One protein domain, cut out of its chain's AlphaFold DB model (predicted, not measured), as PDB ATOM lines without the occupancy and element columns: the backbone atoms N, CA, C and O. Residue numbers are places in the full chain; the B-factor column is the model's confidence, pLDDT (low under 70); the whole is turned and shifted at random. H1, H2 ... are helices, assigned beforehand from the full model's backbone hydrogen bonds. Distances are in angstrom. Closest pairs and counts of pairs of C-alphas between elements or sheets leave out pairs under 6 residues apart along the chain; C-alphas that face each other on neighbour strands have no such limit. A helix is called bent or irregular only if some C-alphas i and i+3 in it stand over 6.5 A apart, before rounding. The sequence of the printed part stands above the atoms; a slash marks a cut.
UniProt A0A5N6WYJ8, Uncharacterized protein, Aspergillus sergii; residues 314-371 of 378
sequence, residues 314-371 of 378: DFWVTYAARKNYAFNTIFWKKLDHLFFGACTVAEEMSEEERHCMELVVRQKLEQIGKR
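What this domain is: This is residues 314 to 371 of the 378 residues of an uncharacterized protein of Aspergillus sergii (UniProt A0A5N6WYJ8). The model is an open arch: the long helix H3 makes one leg, a small helical hairpin of H1 and H2 makes the other, and the long link of residues 340 to 350 joins the legs at one end. H1 packs on H2, while H3 touches neither helix, and its far part, with residues 358 to 370, sticks out on its own. The printed part has 58 residues with three named helices, in the order H1, H2, H3, and no named strand; the class is all helix. The whole is loose, with a radius of gyration of the C-alphas of 14.0 A, and the C-alphas span 38 by 27 by 15 A along their three main axes.

How they stand to each other: H3, residues 351 to 370, is the longest helix, with 20 residues, and touches no helix. H2, residues 327 to 339, is apart from H3, although the two follow each other in the chain. H1, residues 314 to 322, is also apart from H3. H1 and H2 touch, with 8 pairs of C-alphas within 8 A; the closest C-alphas are those of Ala 320 and Phe 327, 4.9 A apart. Their centres are 9.9 A apart. They run opposite ways at a tilt of 36 degrees, only just steep, and form a helical hairpin. In H1 and H3 every O i to N i+4 pair is within hydrogen-bond range; in H2 this holds for 6 of 9 pairs.

Where its parts are: H3 begins with C-alpha 351 at (12.440, 18.041, 26.765) and ends with C-alpha 370 at (-4.237, 10.979, 50.034), 29.5 A from first to last C-alpha. H2, from Phe 327 to Phe 339, measures 15.1 A from first to last C-alpha. It is only just irregular: C-alphas 333 and 336 are 6.7 A apart, and its line is a rough one. H1, from Asp 314 to Arg 322, measures 12.6 A and begins with C-alpha 314 at (34.178, 15.238, 47.177).

The domain as a whole: The two C-alphas farthest apart are those of Asp 314 and Lys 370, at 38.8 A. Residues 358 to 371 stand free, of which 358 to 370 belong to H3; the body without them has 44 residues and spans 31 by 22 by 13 A. The link from H1 to H2 is tight, with 4 residues, and the link from H2 to H3 is long, with 11 residues. The printed part has no cut. Its mean pLDDT is 86.6, and the 7 residues under 70 are residues 342 to 348, in the long link.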
ATOM      1  N   ASP A 314      34.320  16.691  47.399       92.06
ATOM      2  CA  ASP A 314      34.178  15.238  47.177       92.06
ATOM      3  C   ASP A 314      33.462  14.529  48.333       92.06
ATOM      4  O   ASP A 314      32.686  13.587  48.136       92.06
ATOM      5  N   PHE A 315      33.655  15.017  49.560       92.56
ATOM      6  CA  PHE A 315      32.893  14.568  50.719       92.56
ATOM      7  C   PHE A 315      31.382  14.692  50.477       92.56
ATOM      8  O   PHE A 315      30.620  13.764  50.745       92.56
ATOM      9  N   TRP A 316      30.923  15.828  49.949       94.62
ATOM     10  CA  TRP A 316      29.501  16.059  49.709       94.62
ATOM     11  C   TRP A 316      28.975  15.202  48.563       94.62
ATOM     12  O   TRP A 316      27.842  14.729  48.648       94.62
ATOM     13  N   VAL A 317      29.798  14.954  47.542       94.25
ATOM     14  CA  VAL A 317      29.465  14.062  46.422       94.25
ATOM     15  C   VAL A 317      29.222  12.646  46.944       94.25
ATOM     16  O   VAL A 317      28.140  12.081  46.766       94.25
ATOM     17  N   THR A 318      30.200  12.094  47.662       92.25
ATOM     18  CA  THR A 318      30.130  10.734  48.215       92.25
ATOM     19  C   THR A 318      29.029  10.589  49.269       92.25
ATOM     20  O   THR A 318      28.356   9.556  49.325       92.25
ATOM     21  N   TYR A 319      28.787  11.622  50.084       92.38
ATOM     22  CA  TYR A 319      27.702  11.633  51.063       92.38
ATOM     23  C   TYR A 319      26.325  11.635  50.389       92.38
ATOM     24  O   TYR A 319      25.473  10.814  50.741       92.38
ATOM     25  N   ALA A 320      26.103  12.520  49.409       93.62
ATOM     26  CA  ALA A 320      24.837  12.616  48.683       93.62
ATOM     27  C   ALA A 320      24.509  11.302  47.961       93.62
ATOM     28  O   ALA A 320      23.387  10.813  48.086       93.62
ATOM     29  N   ALA A 321      25.503  10.684  47.315       92.81
ATOM     30  CA  ALA A 321      25.350   9.406  46.619       92.81
ATOM     31  C   ALA A 321      24.852   8.262  47.526       92.81
ATOM     32  O   ALA A 321      24.212   7.328  47.054       92.81
ATOM     33  N   ARG A 322      25.131   8.319  48.836       93.19
ATOM     34  CA  ARG A 322      24.789   7.255  49.800       93.19
ATOM     35  C   ARG A 322      23.561   7.562  50.656       93.19
ATOM     36  O   ARG A 322      23.089   6.680  51.376       93.19
ATOM     37  N   LYS A 323      23.079   8.808  50.675       90.56
ATOM     38  CA  LYS A 323      22.069   9.286  51.636       90.56
ATOM     39  C   LYS A 323      20.873   9.928  50.932       90.56
ATOM     40  O   LYS A 323      20.668  11.136  51.017       90.56
ATOM     41  N   ASN A 324      20.021   9.084  50.348       90.25
ATOM     42  CA  ASN A 324      18.819   9.472  49.591       90.25
ATOM     43  C   ASN A 324      17.927  10.507  50.306       90.25
ATOM     44  O   ASN A 324      17.460  11.452  49.683       90.25
ATOM     45  N   TYR A 325      17.732  10.386  51.623       89.94
ATOM     46  CA  TYR A 325      16.901  11.333  52.382       89.94
ATOM     47  C   TYR A 325      17.521  12.728  52.536       89.94
ATOM     48  O   TYR A 325      16.801  13.718  52.625       89.94
ATOM     49  N   ALA A 326      18.851  12.821  52.569       90.19
ATOM     50  CA  ALA A 326      19.562  14.093  52.661       90.19
ATOM     51  C   ALA A 326      19.881  14.682  51.277       90.19
ATOM     52  O   ALA A 326      20.242  15.859  51.197       90.19
ATOM     53  N   PHE A 327      19.726  13.889  50.208       93.25
ATOM     54  CA  PHE A 327      20.185  14.197  48.854       93.25
ATOM     55  C   PHE A 327      19.779  15.597  48.403       93.25
ATOM     56  O   PHE A 327      20.655  16.411  48.151       93.25
ATOM     57  N   ASN A 328      18.483  15.926  48.410       91.50
ATOM     58  CA  ASN A 328      18.001  17.228  47.930       91.50
ATOM     59  C   ASN A 328      18.651  18.406  48.670       91.50
ATOM     60  O   ASN A 328      19.016  19.404  48.058       91.50
ATOM     61  N   THR A 329      18.822  18.296  49.991       92.56
ATOM     62  CA  THR A 329      19.433  19.372  50.785       92.56
ATOM     63  C   THR A 329      20.911  19.529  50.455       92.56
ATOM     64  O   THR A 329      21.391  20.654  50.352       92.56
ATOM     65  N   ILE A 330      21.635  18.418  50.299       93.06
ATOM     66  CA  ILE A 330      23.062  18.448  49.972       93.06
ATOM     67  C   ILE A 330      23.278  18.901  48.531       93.06
ATOM     68  O   ILE A 330      24.117  19.767  48.303       93.06
ATOM     69  N   PHE A 331      22.495  18.385  47.583       91.31
ATOM     70  CA  PHE A 331      22.587  18.738  46.174       91.31
ATOM     71  C   PHE A 331      22.462  20.251  45.999       91.31
ATOM     72  O   PHE A 331      23.433  20.895  45.620       91.31
ATOM     73  N   TRP A 332      21.348  20.845  46.433       90.25
ATOM     74  CA  TRP A 332      21.118  22.281  46.260       90.25
ATOM     75  C   TRP A 332      22.056  23.174  47.082       90.25
ATOM     76  O   TRP A 332      22.397  24.267  46.647       90.25
ATOM     77  N   LYS A 333      22.487  22.756  48.282       90.56
ATOM     78  CA  LYS A 333      23.345  23.606  49.133       90.56
ATOM     79  C   LYS A 333      24.839  23.467  48.862       90.56
ATOM     80  O   LYS A 333      25.596  24.327  49.315       90.56
ATOM     81  N   LYS A 334      25.282  22.355  48.272       91.50
ATOM     82  CA  LYS A 334      26.705  21.998  48.181       91.50
ATOM     83  C   LYS A 334      27.140  21.592  46.781       91.50
ATOM     84  O   LYS A 334      28.218  22.012  46.392       91.50
ATOM     85  N   LEU A 335      26.353  20.792  46.057       90.81
ATOM     86  CA  LEU A 335      26.771  20.236  44.761       90.81
ATOM     87  C   LEU A 335      26.377  21.113  43.575       90.81
ATOM     88  O   LEU A 335      27.125  21.185  42.611       90.81
ATOM     89  N   ASP A 336      25.244  21.801  43.668       88.56
ATOM     90  CA  ASP A 336      24.701  22.632  42.597       88.56
ATOM     91  C   ASP A 336      25.722  23.677  42.122       88.56
ATOM     92  O   ASP A 336      26.224  23.631  41.003       88.56
ATOM     93  N   HIS A 337      26.182  24.520  43.047       84.19
ATOM     94  CA  HIS A 337      27.234  25.498  42.769       84.19
ATOM     95  C   HIS A 337      28.586  24.845  42.415       84.19
ATOM     96  O   HIS A 337      29.415  25.469  41.751       84.19
ATOM     97  N   LEU A 338      28.848  23.617  42.875       85.31
ATOM     98  CA  LEU A 338      30.112  22.922  42.613       85.31
ATOM     99  C   LEU A 338      30.236  22.506  41.141       85.31
ATOM    100  O   LEU A 338      31.314  22.627  40.570       85.31
ATOM    101  N   PHE A 339      29.143  22.021  40.546       85.75
ATOM    102  CA  PHE A 339      29.138  21.474  39.186       85.75
ATOM    103  C   PHE A 339      28.540  22.426  38.147       85.75
ATOM    104  O   PHE A 339      29.045  22.478  37.029       85.75
ATOM    105  N   PHE A 340      27.512  23.196  38.510       83.19
ATOM    106  CA  PHE A 340      26.729  24.019  37.575       83.19
ATOM    107  C   PHE A 340      26.934  25.533  37.781       83.19
ATOM    108  O   PHE A 340      26.570  26.354  36.934       83.19
ATOM    109  N   GLY A 341      27.582  25.937  38.879       75.00
ATOM    110  CA  GLY A 341      27.914  27.336  39.153       75.00
ATOM    111  C   GLY A 341      26.675  28.224  39.324       75.00
ATOM    112  O   GLY A 341      25.787  27.906  40.106       75.00
ATOM    113  N   ALA A 342      26.639  29.372  38.636       64.81
ATOM    114  CA  ALA A 342      25.510  30.314  38.670       64.81
ATOM    115  C   ALA A 342      24.398  29.995  37.648       64.81
ATOM    116  O   ALA A 342      23.418  30.739  37.575       64.81
ATOM    117  N   CYS A 343      24.550  28.934  36.845       57.53
ATOM    118  CA  CYS A 343      23.500  28.484  35.936       57.53
ATOM    119  C   CYS A 343      22.421  27.745  36.728       57.53
ATOM    120  O   CYS A 343      22.715  26.984  37.647       57.53
ATOM    121  N   THR A 344      21.155  27.960  36.380       60.84
ATOM    122  CA  THR A 344      20.067  27.220  37.024       60.84
ATOM    123  C   THR A 344      19.957  25.834  36.393       60.84
ATOM    124  O   THR A 344      19.762  25.739  35.187       60.84
ATOM    125  N   VAL A 345      19.995  24.763  37.195       60.38
ATOM    126  CA  VAL A 345      19.897  23.344  36.760       60.38
ATOM    127  C   VAL A 345      18.731  23.064  35.800       60.38
ATOM    128  O   VAL A 345      18.788  22.149  34.984       60.38
ATOM    129  N   ALA A 346      17.670  23.872  35.853       59.47
ATOM    130  CA  ALA A 346      16.531  23.779  34.942       59.47
ATOM    131  C   ALA A 346      16.893  23.995  33.454       59.47
ATOM    132  O   ALA A 346      16.146  23.558  32.572       59.47
ATOM    133  N   GLU A 347      18.015  24.658  33.158       62.00
ATOM    134  CA  GLU A 347      18.461  24.964  31.795       62.00
ATOM    135  C   GLU A 347      19.162  23.783  31.104       62.00
ATOM    136  O   GLU A 347      19.172  23.742  29.877       62.00
ATOM    137  N   GLU A 348      19.653  22.790  31.853       66.88
ATOM    138  CA  GLU A 348      20.390  21.640  31.299       66.88
ATOM    139  C   GLU A 348      19.521  20.405  30.998       66.88
ATOM    140  O   GLU A 348      19.993  19.454  30.379       66.88
ATOM    141  N   MET A 349      18.246  20.405  31.402       79.31
ATOM    142  CA  MET A 349      17.338  19.272  31.173       79.31
ATOM    143  C   MET A 349      16.808  19.225  29.733       79.31
ATOM    144  O   MET A 349      16.328  20.234  29.206       79.31
ATOM    145  N   SER A 350      16.789  18.028  29.144       86.62
ATOM    146  CA  SER A 350      16.117  17.740  27.867       86.62
ATOM    147  C   SER A 350      14.587  17.888  27.955       86.62
ATOM    148  O   SER A 350      13.998  17.923  29.042       86.62
ATOM    149  N   GLU A 351      13.909  17.974  26.804       87.19
ATOM    150  CA  GLU A 351      12.440  18.041  26.765       87.19
ATOM    151  C   GLU A 351      11.795  16.770  27.340       87.19
ATOM    152  O   GLU A 351      10.800  16.858  28.065       87.19
ATOM    153  N   GLU A 352      12.390  15.602  27.089       90.25
ATOM    154  CA  GLU A 352      11.947  14.321  27.633       90.25
ATOM    155  C   GLU A 352      12.041  14.293  29.164       90.25
ATOM    156  O   GLU A 352      11.083  13.916  29.844       90.25
ATOM    157  N   GLU A 353      13.162  14.747  29.726       88.94
ATOM    158  CA  GLU A 353      13.360  14.814  31.178       88.94
ATOM    159  C   GLU A 353      12.392  15.799  31.840       88.94
ATOM    160  O   GLU A 353      11.839  15.501  32.904       88.94
ATOM    161  N   ARG A 354      12.117  16.944  31.199       87.94
ATOM    162  CA  ARG A 354      11.104  17.906  31.668       87.94
ATOM    163  C   ARG A 354       9.702  17.302  31.656       87.94
ATOM    164  O   ARG A 354       8.949  17.492  32.610       87.94
ATOM    165  N   HIS A 355       9.351  16.534  30.625       91.50
ATOM    166  CA  HIS A 355       8.070  15.830  30.591       91.50
ATOM    167  C   HIS A 355       7.960  14.784  31.712       91.50
ATOM    168  O   HIS A 355       6.952  14.739  32.423       91.50
ATOM    169  N   CYS A 356       9.004  13.973  31.919       92.44
ATOM    170  CA  CYS A 356       9.063  13.015  33.023       92.44
ATOM    171  C   CYS A 356       8.925  13.700  34.390       92.44
ATOM    172  O   CYS A 356       8.168  13.219  35.235       92.44
ATOM    173  N   MET A 357       9.595  14.837  34.599       92.19
ATOM    174  CA  MET A 357       9.482  15.631  35.824       92.19
ATOM    175  C   MET A 357       8.024  16.016  36.116       92.19
ATOM    176  O   MET A 357       7.547  15.772  37.224       92.19
ATOM    177  N   GLU A 358       7.291  16.546  35.133       93.88
ATOM    178  CA  GLU A 358       5.884  16.944  35.306       93.88
ATOM    179  C   GLU A 358       4.965  15.765  35.670       93.88
ATOM    180  O   GLU A 358       4.040  15.905  36.479       93.88
ATOM    181  N   LEU A 359       5.235  14.571  35.128       94.94
ATOM    182  CA  LEU A 359       4.521  13.351  35.520       94.94
ATOM    183  C   LEU A 359       4.774  12.997  36.994       94.94
ATOM    184  O   LEU A 359       3.818  12.717  37.725       94.94
ATOM    185  N   VAL A 360       6.031  13.057  37.449       93.69
ATOM    186  CA  VAL A 360       6.386  12.807  38.858       93.69
ATOM    187  C   VAL A 360       5.752  13.852  39.780       93.69
ATOM    188  O   VAL A 360       5.199  13.486  40.820       93.69
ATOM    189  N   VAL A 361       5.772  15.135  39.405       92.81
ATOM    190  CA  VAL A 361       5.145  16.225  40.174       92.81
ATOM    191  C   VAL A 361       3.653  15.961  40.360       92.81
ATOM    192  O   VAL A 361       3.168  15.973  41.495       92.81
ATOM    193  N   ARG A 362       2.928  15.645  39.278       94.94
ATOM    194  CA  ARG A 362       1.494  15.326  39.345       94.94
ATOM    195  C   ARG A 362       1.224  14.148  40.278       94.94
ATOM    196  O   ARG A 362       0.393  14.257  41.180       94.94
ATOM    197  N   GLN A 363       1.972  13.056  40.117       93.38
ATOM    198  CA  GLN A 363       1.841  11.868  40.959       93.38
ATOM    199  C   GLN A 363       2.086  12.188  42.445       93.38
ATOM    200  O   GLN A 363       1.337  11.731  43.312       93.38
ATOM    201  N   LYS A 364       3.117  12.980  42.763       92.50
ATOM    202  CA  LYS A 364       3.455  13.346  44.147       92.50
ATOM    203  C   LYS A 364       2.410  14.264  44.779       92.50
ATOM    204  O   LYS A 364       2.056  14.046  45.937       92.50
ATOM    205  N   LEU A 365       1.868  15.233  44.038       93.00
ATOM    206  CA  LEU A 365       0.790  16.105  44.522       93.00
ATOM    207  C   LEU A 365      -0.493  15.316  44.833       93.00
ATOM    208  O   LEU A 365      -1.115  15.542  45.873       93.00
ATOM    209  N   GLU A 366      -0.850  14.332  44.003       91.88
ATOM    210  CA  GLU A 366      -1.965  13.420  44.295       91.88
ATOM    211  C   GLU A 366      -1.715  12.571  45.555       91.88
ATOM    212  O   GLU A 366      -2.617  12.392  46.379       91.88
ATOM    213  N   GLN A 367      -0.489  12.062  45.739       89.69
ATOM    214  CA  GLN A 367      -0.098  11.291  46.929       89.69
ATOM    215  C   GLN A 367      -0.190  12.129  48.214       89.69
ATOM    216  O   GLN A 367      -0.698  11.639  49.226       89.69
ATOM    217  N   ILE A 368       0.228  13.401  48.172       89.69
ATOM    218  CA  ILE A 368       0.118  14.341  49.301       89.69
ATOM    219  C   ILE A 368      -1.344  14.535  49.726       89.69
ATOM    220  O   ILE A 368      -1.620  14.605  50.925       89.69
ATOM    221  N   GLY A 369      -2.279  14.583  48.772       85.25
ATOM    222  CA  GLY A 369      -3.713  14.687  49.057       85.25
ATOM    223  C   GLY A 369      -4.289  13.454  49.761       85.25
ATOM    224  O   GLY A 369      -5.180  13.587  50.597       85.25
ATOM    225  N   LYS A 370      -3.762  12.256  49.467       87.25
ATOM    226  CA  LYS A 370      -4.237  10.979  50.034       87.25
ATOM    227  C   LYS A 370      -3.601  10.629  51.385       87.25
ATOM    228  O   LYS A 370      -4.250   9.975  52.193       87.25
ATOM    229  N   ARG A 371      -2.340  11.026  51.619       78.19
ATOM    230  CA  ARG A 371      -1.540  10.719  52.833       78.19
ATOM    231  C   ARG A 371      -1.527   9.237  53.249       78.19
ATOM    232  O   ARG A 371      -1.392   8.924  54.429       78.19
TER     233      ARG A 371